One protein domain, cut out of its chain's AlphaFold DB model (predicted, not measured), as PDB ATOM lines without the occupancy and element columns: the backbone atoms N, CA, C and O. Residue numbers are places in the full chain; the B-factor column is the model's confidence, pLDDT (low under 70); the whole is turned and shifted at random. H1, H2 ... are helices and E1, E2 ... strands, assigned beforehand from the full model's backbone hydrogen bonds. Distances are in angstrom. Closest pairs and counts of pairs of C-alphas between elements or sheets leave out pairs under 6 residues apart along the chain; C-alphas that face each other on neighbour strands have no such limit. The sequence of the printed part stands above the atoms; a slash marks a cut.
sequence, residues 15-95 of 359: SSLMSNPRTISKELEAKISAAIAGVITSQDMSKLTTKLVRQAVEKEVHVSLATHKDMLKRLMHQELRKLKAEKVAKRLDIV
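This is residues 15 to 95 of the 359 residues of the protein "DEK C-terminal domain-containing protein" of Hyaloperonospora arabidopsidis (strain Emoy2) (UniProt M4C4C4). Three helices cross one another steeply in a small body: H2 and the first part of H3 pack on H1, and the last part of H3 runs on beyond them as a long arm. Residues 84 to 95 of that arm stick out and make much of the length, while the short strand E1 lies near the other end. The printed part has 81 residues, with one named strand followed by three named helices in the order E1, H1, H2, H3, and its class is mostly helix. It is only just loose, close to compact, with a radius of gyration of the C-alphas of 14.1 A, and it spans 50 by 25 by 20 A.

Begin at C-alpha 16, at (273.324, 249.378, 280.938), where E1 starts; it covers residues 16 to 18. Move on to C-alpha 26 at (270.425, 227.836, 281.285), from which H1 runs through residues 26 to 42, 24.6 A from first to last C-alpha. Next comes H2, residues 50 to 61, 15.8 A long. Last is H3, the longest helix, residues 69 to 92 and 34.7 A long; find its end at C-alpha 92, at (251.023, 217.912, 306.147).

Starting from E1, you find that it pairs with no named strand and is apart from H1, H2 and H3. Look then at Ala 35 and Val 57, whose C-alphas, 5.8 A apart, are the closest of H1 and H2. These two helices touch at a steep tilt of 62 degrees and run opposite ways. H1 touches H3 with residues 33 to 40 alone, and H3 touches H1 with residues 75 to 80 alone. Their closest C-alphas are those of Ser 33 and Leu 75, 6.1 A apart; the tilt is steep, 54 degrees, and they run the same way. H2 and H3 only just touch, with 3 pairs of C-alphas within 8 A, the closest being those of Thr 50 and Lys 73 at 7.1 A. Their lines are about perpendicular, at 86 degrees. In H1, H2 and H3 every O i to N i+4 pair is within hydrogen-bond range.

The two C-alphas farthest apart are those of Ser 16 and Val 95, 50.4 A. Residues 84 to 95, of which 84 to 92 belong to H3, stand free; the body without them spans 31 by 23 by 17 A. The printed part has no cut, and its three links, E1 to H1, H1 to H2 and H2 to H3, are short. The mean pLDDT of the printed part is 74.3, and the model's confidence is under 70 at residues 15 to 23, 45 to 46 and 89 to 95.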
ATOM      1  N   SER A  15     271.701 253.312 283.199       40.88
ATOM      2  CA  SER A  15     271.780 251.861 283.433       40.88
ATOM      3  C   SER A  15     271.993 251.091 282.126       40.88
ATOM      4  O   SER A  15     271.230 251.248 281.168       40.88
ATOM      5  N   SER A  16     273.017 250.232 282.087       43.06
ATOM      6  CA  SER A  16     273.324 249.378 280.938       43.06
ATOM      7  C   SER A  16     272.350 248.199 280.863       43.06
ATOM      8  O   SER A  16     272.472 247.230 281.611       43.06
ATOM      9  N   LEU A  17     271.387 248.260 279.946       46.28
ATOM     10  CA  LEU A  17     270.545 247.115 279.598       46.28
ATOM     11  C   LEU A  17     271.232 246.313 278.490       46.28
ATOM     12  O   LEU A  17     271.470 246.824 277.389       46.28
ATOM     13  N   MET A  18     271.532 245.041 278.768       46.28
ATOM     14  CA  MET A  18     271.977 244.115 277.728       46.28
ATOM     15  C   MET A  18     270.818 243.885 276.757       46.28
ATOM     16  O   MET A  18     269.742 243.424 277.157       46.28
ATOM     17  N   SER A  19     271.003 244.235 275.480       50.19
ATOM     18  CA  SER A  19     269.947 244.018 274.497       50.19
ATOM     19  C   SER A  19     269.837 242.533 274.137       50.19
ATOM     20  O   SER A  19     270.775 241.885 273.687       50.19
ATOM     21  N   ASN A  20     268.643 242.015 274.414       49.00
ATOM     22  CA  ASN A  20     267.935 240.923 273.755       49.00
ATOM     23  C   ASN A  20     268.792 239.794 273.131       49.00
ATOM     24  O   ASN A  20     268.894 239.698 271.903       49.00
ATOM     25  N   PRO A  21     269.367 238.885 273.940       53.47
ATOM     26  CA  PRO A  21     269.950 237.666 273.396       53.47
ATOM     27  C   PRO A  21     268.849 236.828 272.718       53.47
ATOM     28  O   PRO A  21     267.800 236.558 273.314       53.47
ATOM     29  N   ARG A  22     269.079 236.407 271.460       56.59
ATOM     30  CA  ARG A  22     268.159 235.519 270.710       56.59
ATOM     31  C   ARG A  22     267.929 234.183 271.428       56.59
ATOM     32  O   ARG A  22     266.893 233.558 271.230       56.59
ATOM     33  N   THR A  23     268.867 233.770 272.275       59.75
ATOM     34  CA  THR A  23     268.815 232.551 273.084       59.75
ATOM     35  C   THR A  23     269.260 232.860 274.515       59.75
ATOM     36  O   THR A  23     270.332 233.414 274.744       59.75
ATOM     37  N   ILE A  24     268.422 232.526 275.498       70.75
ATOM     38  CA  ILE A  24     268.735 232.658 276.928       70.75
ATOM     39  C   ILE A  24     269.505 231.407 277.372       70.75
ATOM     40  O   ILE A  24     269.096 230.287 277.064       70.75
ATOM     41  N   SER A  25     270.625 231.582 278.076       78.12
ATOM     42  CA  SER A  25     271.403 230.464 278.623       78.12
ATOM     43  C   SER A  25     270.703 229.831 279.834       78.12
ATOM     44  O   SER A  25     269.965 230.501 280.556       78.12
ATOM     45  N   LYS A  26     270.977 228.545 280.110       78.00
ATOM     46  CA  LYS A  26     270.425 227.836 281.285       78.00
ATOM     47  C   LYS A  26     270.771 228.518 282.615       78.00
ATOM     48  O   LYS A  26     269.982 228.484 283.552       78.00
ATOM     49  N   GLU A  27     271.939 229.153 282.696       77.56
ATOM     50  CA  GLU A  27     272.363 229.893 283.888       77.56
ATOM     51  C   GLU A  27     271.525 231.162 284.096       77.56
ATOM     52  O   GLU A  27     271.117 231.473 285.216       77.56
ATOM     53  N   LEU A  28     271.208 231.875 283.012       79.50
ATOM     54  CA  LEU A  28     270.351 233.055 283.063       79.50
ATOM     55  C   LEU A  28     268.895 232.673 283.368       79.50
ATOM     56  O   LEU A  28     268.239 233.354 284.151       79.50
ATOM     57  N   GLU A  29     268.411 231.552 282.830       82.75
ATOM     58  CA  GLU A  29     267.095 230.994 283.162       82.75
ATOM     59  C   GLU A  29     266.977 230.661 284.662       82.75
ATOM     60  O   GLU A  29     265.961 230.968 285.287       82.75
ATOM     61  N   ALA A  30     268.041 230.121 285.271       82.62
ATOM     62  CA  ALA A  30     268.094 229.864 286.710       82.62
ATOM     63  C   ALA A  30     268.063 231.159 287.543       82.62
ATOM     64  O   ALA A  30     267.333 231.228 288.534       82.62
ATOM     65  N   LYS A  31     268.788 232.210 287.126       82.31
ATOM     66  CA  LYS A  31     268.750 233.536 287.779       82.31
ATOM     67  C   LYS A  31     267.361 234.177 287.678       82.31
ATOM     68  O   LYS A  31     266.845 234.680 288.670       82.31
ATOM     69  N   ILE A  32     266.720 234.080 286.511       83.38
ATOM     70  CA  ILE A  32     265.341 234.541 286.293       83.38
ATOM     71  C   ILE A  32     264.358 233.766 287.183       83.38
ATOM     72  O   ILE A  32     263.497 234.370 287.814       83.38
ATOM     73  N   SER A  33     264.491 232.440 287.278       83.81
ATOM     74  CA  SER A  33     263.657 231.601 288.151       83.81
ATOM     75  C   SER A  33     263.797 231.983 289.631       83.81
ATOM     76  O   SER A  33     262.785 232.098 290.322       83.81
ATOM     77  N   ALA A  34     265.019 232.260 290.101       83.44
ATOM     78  CA  ALA A  34     265.270 232.714 291.469       83.44
ATOM     79  C   ALA A  34     264.639 234.091 291.760       83.44
ATOM     80  O   ALA A  34     263.972 234.249 292.782       83.44
ATOM     81  N   ALA A  35     264.769 235.048 290.835       83.19
ATOM     82  CA  ALA A  35     264.137 236.365 290.942       83.19
ATOM     83  C   ALA A  35     262.599 236.256 290.978       83.19
ATOM     84  O   ALA A  35     261.932 236.852 291.824       83.19
ATOM     85  N   ILE A  36     262.009 235.408 290.125       85.06
ATOM     86  CA  ILE A  36     260.562 235.133 290.133       85.06
ATOM     87  C   ILE A  36     260.119 234.566 291.489       85.06
ATOM     88  O   ILE A  36     259.092 234.991 292.016       85.06
ATOM     89  N   ALA A  37     260.883 233.642 292.077       82.88
ATOM     90  CA  ALA A  37     260.582 233.108 293.404       82.88
ATOM     91  C   ALA A  37     260.624 234.203 294.493       82.88
ATOM     92  O   ALA A  37     259.754 234.235 295.369       82.88
ATOM     93  N   GLY A  38     261.567 235.148 294.408       81.56
ATOM     94  CA  GLY A  38     261.628 236.327 295.282       81.56
ATOM     95  C   GLY A  38     260.405 237.246 295.145       81.56
ATOM     96  O   GLY A  38     259.821 237.685 296.137       81.56
ATOM     97  N   VAL A  39     259.931 237.473 293.919       83.81
ATOM     98  CA  VAL A  39     258.721 238.276 293.665       83.81
ATOM     99  C   VAL A  39     257.457 237.571 294.172       83.81
ATOM    100  O   VAL A  39     256.599 238.202 294.782       83.81
ATOM    101  N   ILE A  40     257.344 236.253 293.976       83.00
ATOM    102  CA  ILE A  40     256.182 235.466 294.431       83.00
ATOM    103  C   ILE A  40     256.105 235.387 295.960       83.00
ATOM    104  O   ILE A  40     255.014 235.330 296.519       83.00
ATOM    105  N   THR A  41     257.244 235.382 296.649       78.94
ATOM    106  CA  THR A  41     257.277 235.338 298.119       78.94
ATOM    107  C   THR A  41     257.014 236.696 298.768       78.94
ATOM    108  O   THR A  41     256.506 236.729 299.887       78.94
ATOM    109  N   SER A  42     257.319 237.798 298.078       78.81
ATOM    110  CA  SER A  42     257.138 239.165 298.586       78.81
ATOM    111  C   SER A  42     255.777 239.787 298.256       78.81
ATOM    112  O   SER A  42     255.398 240.769 298.893       78.81
ATOM    113  N   GLN A  43     255.027 239.239 297.293       77.75
ATOM    114  CA  GLN A  43     253.744 239.798 296.854       77.75
ATOM    115  C   GLN A  43     252.541 238.876 297.062       77.75
ATOM    116  O   GLN A  43     252.637 237.651 297.008       77.75
ATOM    117  N   ASP A  44     251.364 239.491 297.216       73.31
ATOM    118  CA  ASP A  44     250.086 238.780 297.228       73.31
ATOM    119  C   ASP A  44     249.826 238.071 295.891       73.31
ATOM    120  O   ASP A  44     249.839 238.682 294.818       73.31
ATOM    121  N   MET A  45     249.466 236.788 295.970       69.25
ATOM    122  CA  MET A  45     249.159 235.942 294.810       69.25
ATOM    123  C   MET A  45     248.054 236.507 293.900       69.25
ATOM    124  O   MET A  45     248.043 236.210 292.709       69.25
ATOM    125  N   SER A  46     247.127 237.303 294.444       69.88
ATOM    126  CA  SER A  46     246.016 237.921 293.704       69.88
ATOM    127  C   SER A  46     246.438 239.125 292.858       69.88
ATOM    128  O   SER A  46     245.739 239.479 291.911       69.88
ATOM    129  N   LYS A  47     247.584 239.741 293.165       76.69
ATOM    130  CA  LYS A  47     248.127 240.916 292.460       76.69
ATOM    131  C   LYS A  47     249.208 240.535 291.443       76.69
ATOM    132  O   LYS A  47     249.724 241.387 290.717       76.69
ATOM    133  N   LEU A  48     249.545 239.247 291.377       77.19
ATOM    134  CA  LEU A  48     250.652 238.731 290.589       77.19
ATOM    135  C   LEU A  48     250.277 238.672 289.103       77.19
ATOM    136  O   LEU A  48     249.661 237.724 288.621       77.19
ATOM    137  N   THR A  49     250.654 239.711 288.358       80.81
ATOM    138  CA  THR A  49     250.468 239.771 286.903       80.81
ATOM    139  C   THR A  49     251.787 239.538 286.173       80.81
ATOM    140  O   THR A  49     252.859 239.915 286.644       80.81
ATOM    141  N   THR A  50     251.733 238.976 284.961       79.69
ATOM    142  CA  THR A  50     252.938 238.747 284.138       79.69
ATOM    143  C   THR A  50     253.695 240.045 283.827       79.69
ATOM    144  O   THR A  50     254.906 240.008 283.635       79.69
ATOM    145  N   LYS A  51     253.002 241.193 283.789       82.25
ATOM    146  CA  LYS A  51     253.624 242.515 283.601       82.25
ATOM    147  C   LYS A  51     254.469 242.916 284.809       82.25
ATOM    148  O   LYS A  51     255.602 243.346 284.630       82.25
ATOM    149  N   LEU A  52     253.935 242.725 286.013       81.75
ATOM    150  CA  LEU A  52     254.639 243.039 287.252       81.75
ATOM    151  C   LEU A  52     255.861 242.133 287.425       81.75
ATOM    152  O   LEU A  52     256.959 242.628 287.662       81.75
ATOM    153  N   VAL A  53     255.689 240.819 287.235       81.06
ATOM    154  CA  VAL A  53     256.798 239.855 287.324       81.06
ATOM    155  C   VAL A  53     257.885 240.191 286.303       81.06
ATOM    156  O   VAL A  53     259.060 240.169 286.643       81.06
ATOM    157  N   ARG A  54     257.509 240.573 285.075       81.94
ATOM    158  CA  ARG A  54     258.465 241.044 284.065       81.94
ATOM    159  C   ARG A  54     259.255 242.252 284.565       81.94
ATOM    160  O   ARG A  54     260.471 242.179 284.582       81.94
ATOM    161  N   GLN A  55     258.589 243.321 284.998       83.31
ATOM    162  CA  GLN A  55     259.264 244.550 285.439       83.31
ATOM    163  C   GLN A  55     260.195 244.319 286.637       83.31
ATOM    164  O   GLN A  55     261.298 244.861 286.671       83.31
ATOM    165  N   ALA A  56     259.773 243.502 287.602       80.94
ATOM    166  CA  ALA A  56     260.584 243.177 288.770       80.94
ATOM    167  C   ALA A  56     261.825 242.348 288.395       80.94
ATOM    168  O   ALA A  56     262.933 242.683 288.805       80.94
ATOM    169  N   VAL A  57     261.660 241.328 287.548       82.62
ATOM    170  CA  VAL A  57     262.773 240.492 287.074       82.62
ATOM    171  C   VAL A  57     263.720 241.282 286.166       82.62
ATOM    172  O   VAL A  57     264.930 241.131 286.281       82.62
ATOM    173  N   GLU A  58     263.209 242.146 285.286       82.88
ATOM    174  CA  GLU A  58     264.039 243.011 284.432       82.88
ATOM    175  C   GLU A  58     264.871 243.997 285.271       82.88
ATOM    176  O   GLU A  58     266.017 244.282 284.922       82.88
ATOM    177  N   LYS A  59     264.327 244.474 286.401       82.94
ATOM    178  CA  LYS A  59     265.046 245.326 287.358       82.94
ATOM    179  C   LYS A  59     266.151 244.571 288.101       82.94
ATOM    180  O   LYS A  59     267.198 245.156 288.346       82.94
ATOM    181  N   GLU A  60     265.916 243.314 288.462       77.44
ATOM    182  CA  GLU A  60     266.847 242.504 289.265       77.44
ATOM    183  C   GLU A  60     267.928 241.812 288.420       77.44
ATOM    184  O   GLU A  60     269.079 241.713 288.832       77.44
ATOM    185  N   VAL A  61     267.577 241.349 287.218       77.12
ATOM    186  CA  VAL A  61     268.468 240.586 286.328       77.12
ATOM    187  C   VAL A  61     269.110 241.478 285.252       77.12
ATOM    188  O   VAL A  61     270.020 241.037 284.557       77.12
ATOM    189  N   HIS A  62     268.675 242.738 285.110       75.31
ATOM    190  CA  HIS A  62     269.180 243.716 284.129       75.31
ATOM    191  C   HIS A  62     269.143 243.237 282.660       75.31
ATOM    192  O   HIS A  62     269.926 243.679 281.814       75.31
ATOM    193  N   VAL A  63     268.200 242.351 282.329       74.81
ATOM    194  CA  VAL A  63     267.983 241.813 280.977       74.81
ATOM    195  C   VAL A  63     266.581 242.171 280.515       74.81
ATOM    196  O   VAL A  63     265.631 241.980 281.265       74.81
ATOM    197  N   SER A  64     266.430 242.636 279.271       73.88
ATOM    198  CA  SER A  64     265.102 242.841 278.681       73.88
ATOM    199  C   SER A  64     264.449 241.500 278.333       73.88
ATOM    200  O   SER A  64     264.979 240.723 277.540       73.88
ATOM    201  N   LEU A  65     263.260 241.250 278.884       71.69
ATOM    202  CA  LEU A  65     262.457 240.044 278.671       71.69
ATOM    203  C   LEU A  65     261.252 240.323 277.759       71.69
ATOM    204  O   LEU A  65     260.261 239.581 277.761       71.69
ATOM    205  N   ALA A  66     261.328 241.393 276.960       73.19
ATOM    206  CA  ALA A  66     260.251 241.856 276.090       73.19
ATOM    207  C   ALA A  66     259.726 240.744 275.159       73.19
ATOM    208  O   ALA A  66     258.512 240.526 275.078       73.19
ATOM    209  N   THR A  67     260.654 240.006 274.546       73.62
ATOM    210  CA  THR A  67     260.466 238.920 273.565       73.62
ATOM    211  C   THR A  67     260.276 237.535 274.196       73.62
ATOM    212  O   THR A  67     259.713 236.650 273.564       73.62
ATOM    213  N   HIS A  68     260.657 237.342 275.464       77.06
ATOM    214  CA  HIS A  68     260.681 236.033 276.142       77.06
ATOM    215  C   HIS A  68     259.431 235.774 277.003       77.06
ATOM    216  O   HIS A  68     259.499 235.254 278.121       77.06
ATOM    217  N   LYS A  69     258.251 236.157 276.495       81.19
ATOM    218  CA  LYS A  69     256.969 236.088 277.230       81.19
ATOM    219  C   LYS A  69     256.591 234.664 277.646       81.19
ATOM    220  O   LYS A  69     256.118 234.471 278.765       81.19
ATOM    221  N   ASP A  70     256.807 233.683 276.775       80.69
ATOM    222  CA  ASP A  70     256.398 232.298 277.036       80.69
ATOM    223  C   ASP A  70     257.339 231.587 278.008       80.69
ATOM    224  O   ASP A  70     256.882 230.817 278.852       80.69
ATOM    225  N   MET A  71     258.638 231.905 277.981       83.88
ATOM    226  CA  MET A  71     259.573 231.469 279.021       83.88
ATOM    227  C   MET A  71     259.156 232.019 280.387       83.88
ATOM    228  O   MET A  71     259.003 231.248 281.331       83.88
ATOM    229  N   LEU A  72     258.899 233.328 280.476       83.50
ATOM    230  CA  LEU A  72     258.494 233.972 281.724       83.50
ATOM    231  C   LEU A  72     257.208 233.351 282.288       83.50
ATOM    232  O   LEU A  72     257.131 233.049 283.477       83.50
ATOM    233  N   LYS A  73     256.212 233.097 281.427       84.88
ATOM    234  CA  LYS A  73     254.990 232.387 281.820       84.88
ATOM    235  C   LYS A  73     255.296 230.984 282.341       84.88
ATOM    236  O   LYS A  73     254.771 230.629 283.395       84.88
ATOM    237  N   ARG A  74     256.112 230.186 281.643       87.56
ATOM    238  CA  ARG A  74     256.457 228.817 282.072       87.56
ATOM    239  C   ARG A  74     257.144 228.806 283.439       87.56
ATOM    240  O   ARG A  74     256.693 228.073 284.318       87.56
ATOM    241  N   LEU A  75     258.154 229.656 283.638       85.06
ATOM    242  CA  LEU A  75     258.886 229.760 284.905       85.06
ATOM    243  C   LEU A  75     257.986 230.239 286.048       85.06
ATOM    244  O   LEU A  75     257.985 229.644 287.121       85.06
ATOM    245  N   MET A  76     257.135 231.237 285.798       85.31
ATOM    246  CA  MET A  76     256.155 231.706 286.781       85.31
ATOM    247  C   MET A  76     255.204 230.584 287.223       85.31
ATOM    248  O   MET A  76     255.009 230.390 288.420       85.31
ATOM    249  N   HIS A  77     254.651 229.798 286.290       85.12
ATOM    250  CA  HIS A  77     253.792 228.653 286.629       85.12
ATOM    251  C   HIS A  77     254.553 227.539 287.357       85.12
ATOM    252  O   HIS A  77     253.979 226.842 288.195       85.12
ATOM    253  N   GLN A  78     255.827 227.327 287.029       86.69
ATOM    254  CA  GLN A  78     256.671 226.348 287.705       86.69
ATOM    255  C   GLN A  78     256.915 226.736 289.167       86.69
ATOM    256  O   GLN A  78     256.674 225.910 290.047       86.69
ATOM    257  N   GLU A  79     257.298 227.984 289.439       83.50
ATOM    258  CA  GLU A  79     257.506 228.471 290.809       83.50
ATOM    259  C   GLU A  79     256.198 228.525 291.610       83.50
ATOM    260  O   GLU A  79     256.161 228.110 292.768       83.50
ATOM    261  N   LEU A  80     255.077 228.901 290.981       82.94
ATOM    262  CA  LEU A  80     253.758 228.825 291.617       82.94
ATOM    263  C   LEU A  80     253.389 227.398 292.036       82.94
ATOM    264  O   LEU A  80     252.817 227.193 293.109       82.94
ATOM    265  N   ARG A  81     253.689 226.405 291.189       83.38
ATOM    266  CA  ARG A  81     253.448 224.990 291.503       83.38
ATOM    267  C   ARG A  81     254.331 224.520 292.653       83.38
ATOM    268  O   ARG A  81     253.809 223.878 293.559       83.38
ATOM    269  N   LYS A  82     255.618 224.887 292.661       82.00
ATOM    270  CA  LYS A  82     256.536 224.586 293.772       82.00
ATOM    271  C   LYS A  82     256.031 225.174 295.088       82.00
ATOM    272  O   LYS A  82     255.937 224.453 296.072       82.00
ATOM    273  N   LEU A  83     255.609 226.438 295.090       79.56
ATOM    274  CA  LEU A  83     255.117 227.107 296.294       79.56
ATOM    275  C   LEU A  83     253.785 226.528 296.797       79.56
ATOM    276  O   LEU A  83     253.577 226.402 298.003       79.56
ATOM    277  N   LYS A  84     252.876 226.133 295.893       80.56
ATOM    278  CA  LYS A  84     251.659 225.394 296.270       80.56
ATOM    279  C   LYS A  84     252.001 224.033 296.881       80.56
ATOM    280  O   LYS A  84     251.449 223.704 297.927       80.56
ATOM    281  N   ALA A  85     252.923 223.286 296.277       73.50
ATOM    282  CA  ALA A  85     253.390 222.008 296.810       73.50
ATOM    283  C   ALA A  85     254.052 222.174 298.187       73.50
ATOM    284  O   ALA A  85     253.755 221.413 299.098       73.50
ATOM    285  N   GLU A  86     254.862 223.217 298.380       74.38
ATOM    286  CA  GLU A  86     255.490 223.528 299.666       74.38
ATOM    287  C   GLU A  86     254.456 223.921 300.734       74.38
ATOM    288  O   GLU A  86     254.570 223.511 301.886       74.38
ATOM    289  N   LYS A  87     253.406 224.673 300.375       75.06
ATOM    290  CA  LYS A  87     252.296 224.982 301.294       75.06
ATOM    291  C   LYS A  87     251.499 223.736 301.681       75.06
ATOM    292  O   LYS A  87     251.092 223.625 302.833       75.06
ATOM    293  N   VAL A  88     251.273 222.815 300.744       71.44
ATOM    294  CA  VAL A  88     250.620 221.528 301.025       71.44
ATOM    295  C   VAL A  88     251.509 220.669 301.924       71.44
ATOM    296  O   VAL A  88     251.029 220.187 302.942       71.44
ATOM    297  N   ALA A  89     252.807 220.565 301.627       60.84
ATOM    298  CA  ALA A  89     253.775 219.867 302.468       60.84
ATOM    299  C   ALA A  89     253.818 220.455 303.887       60.84
ATOM    300  O   ALA A  89     253.685 219.713 304.846       60.84
ATOM    301  N   LYS A  90     253.849 221.786 304.039       63.84
ATOM    302  CA  LYS A  90     253.791 222.444 305.357       63.84
ATOM    303  C   LYS A  90     252.485 222.195 306.113       63.84
ATOM    304  O   LYS A  90     252.501 222.176 307.336       63.84
ATOM    305  N   ARG A  91     251.353 222.030 305.419       59.47
ATOM    306  CA  ARG A  91     250.083 221.631 306.056       59.47
ATOM    307  C   ARG A  91     250.117 220.174 306.515       59.47
ATOM    308  O   ARG A  91     249.563 219.870 307.562       59.47
ATOM    309  N   LEU A  92     250.786 219.304 305.762       53.75
ATOM    310  CA  LEU A  92     251.023 217.912 306.147       53.75
ATOM    311  C   LEU A  92     252.063 217.801 307.281       53.75
ATOM    312  O   LEU A  92     251.909 216.956 308.153       53.75
ATOM    313  N   ASP A  93     253.040 218.709 307.346       47.75
ATOM    314  CA  ASP A  93     254.051 218.800 308.415       47.75
ATOM    315  C   ASP A  93     253.473 219.228 309.781       47.75
ATOM    316  O   ASP A  93     254.151 219.085 310.799       47.75
ATOM    317  N   ILE A  94     252.245 219.770 309.825       50.00
ATOM    318  CA  ILE A  94     251.522 220.092 311.076       50.00
ATOM    319  C   ILE A  94     250.919 218.831 311.711       50.00
ATOM    320  O   ILE A  94     250.558 218.848 312.888       50.00
ATOM    321  N   VAL A  95     250.861 217.714 310.982       48.50
ATOM    322  CA  VAL A  95     250.596 216.416 311.598       48.50
ATOM    323  C   VAL A  95     251.848 216.044 312.386       48.50
ATOM    324  O   VAL A  95     252.756 215.387 311.877       48.50
TER     325      VAL A  95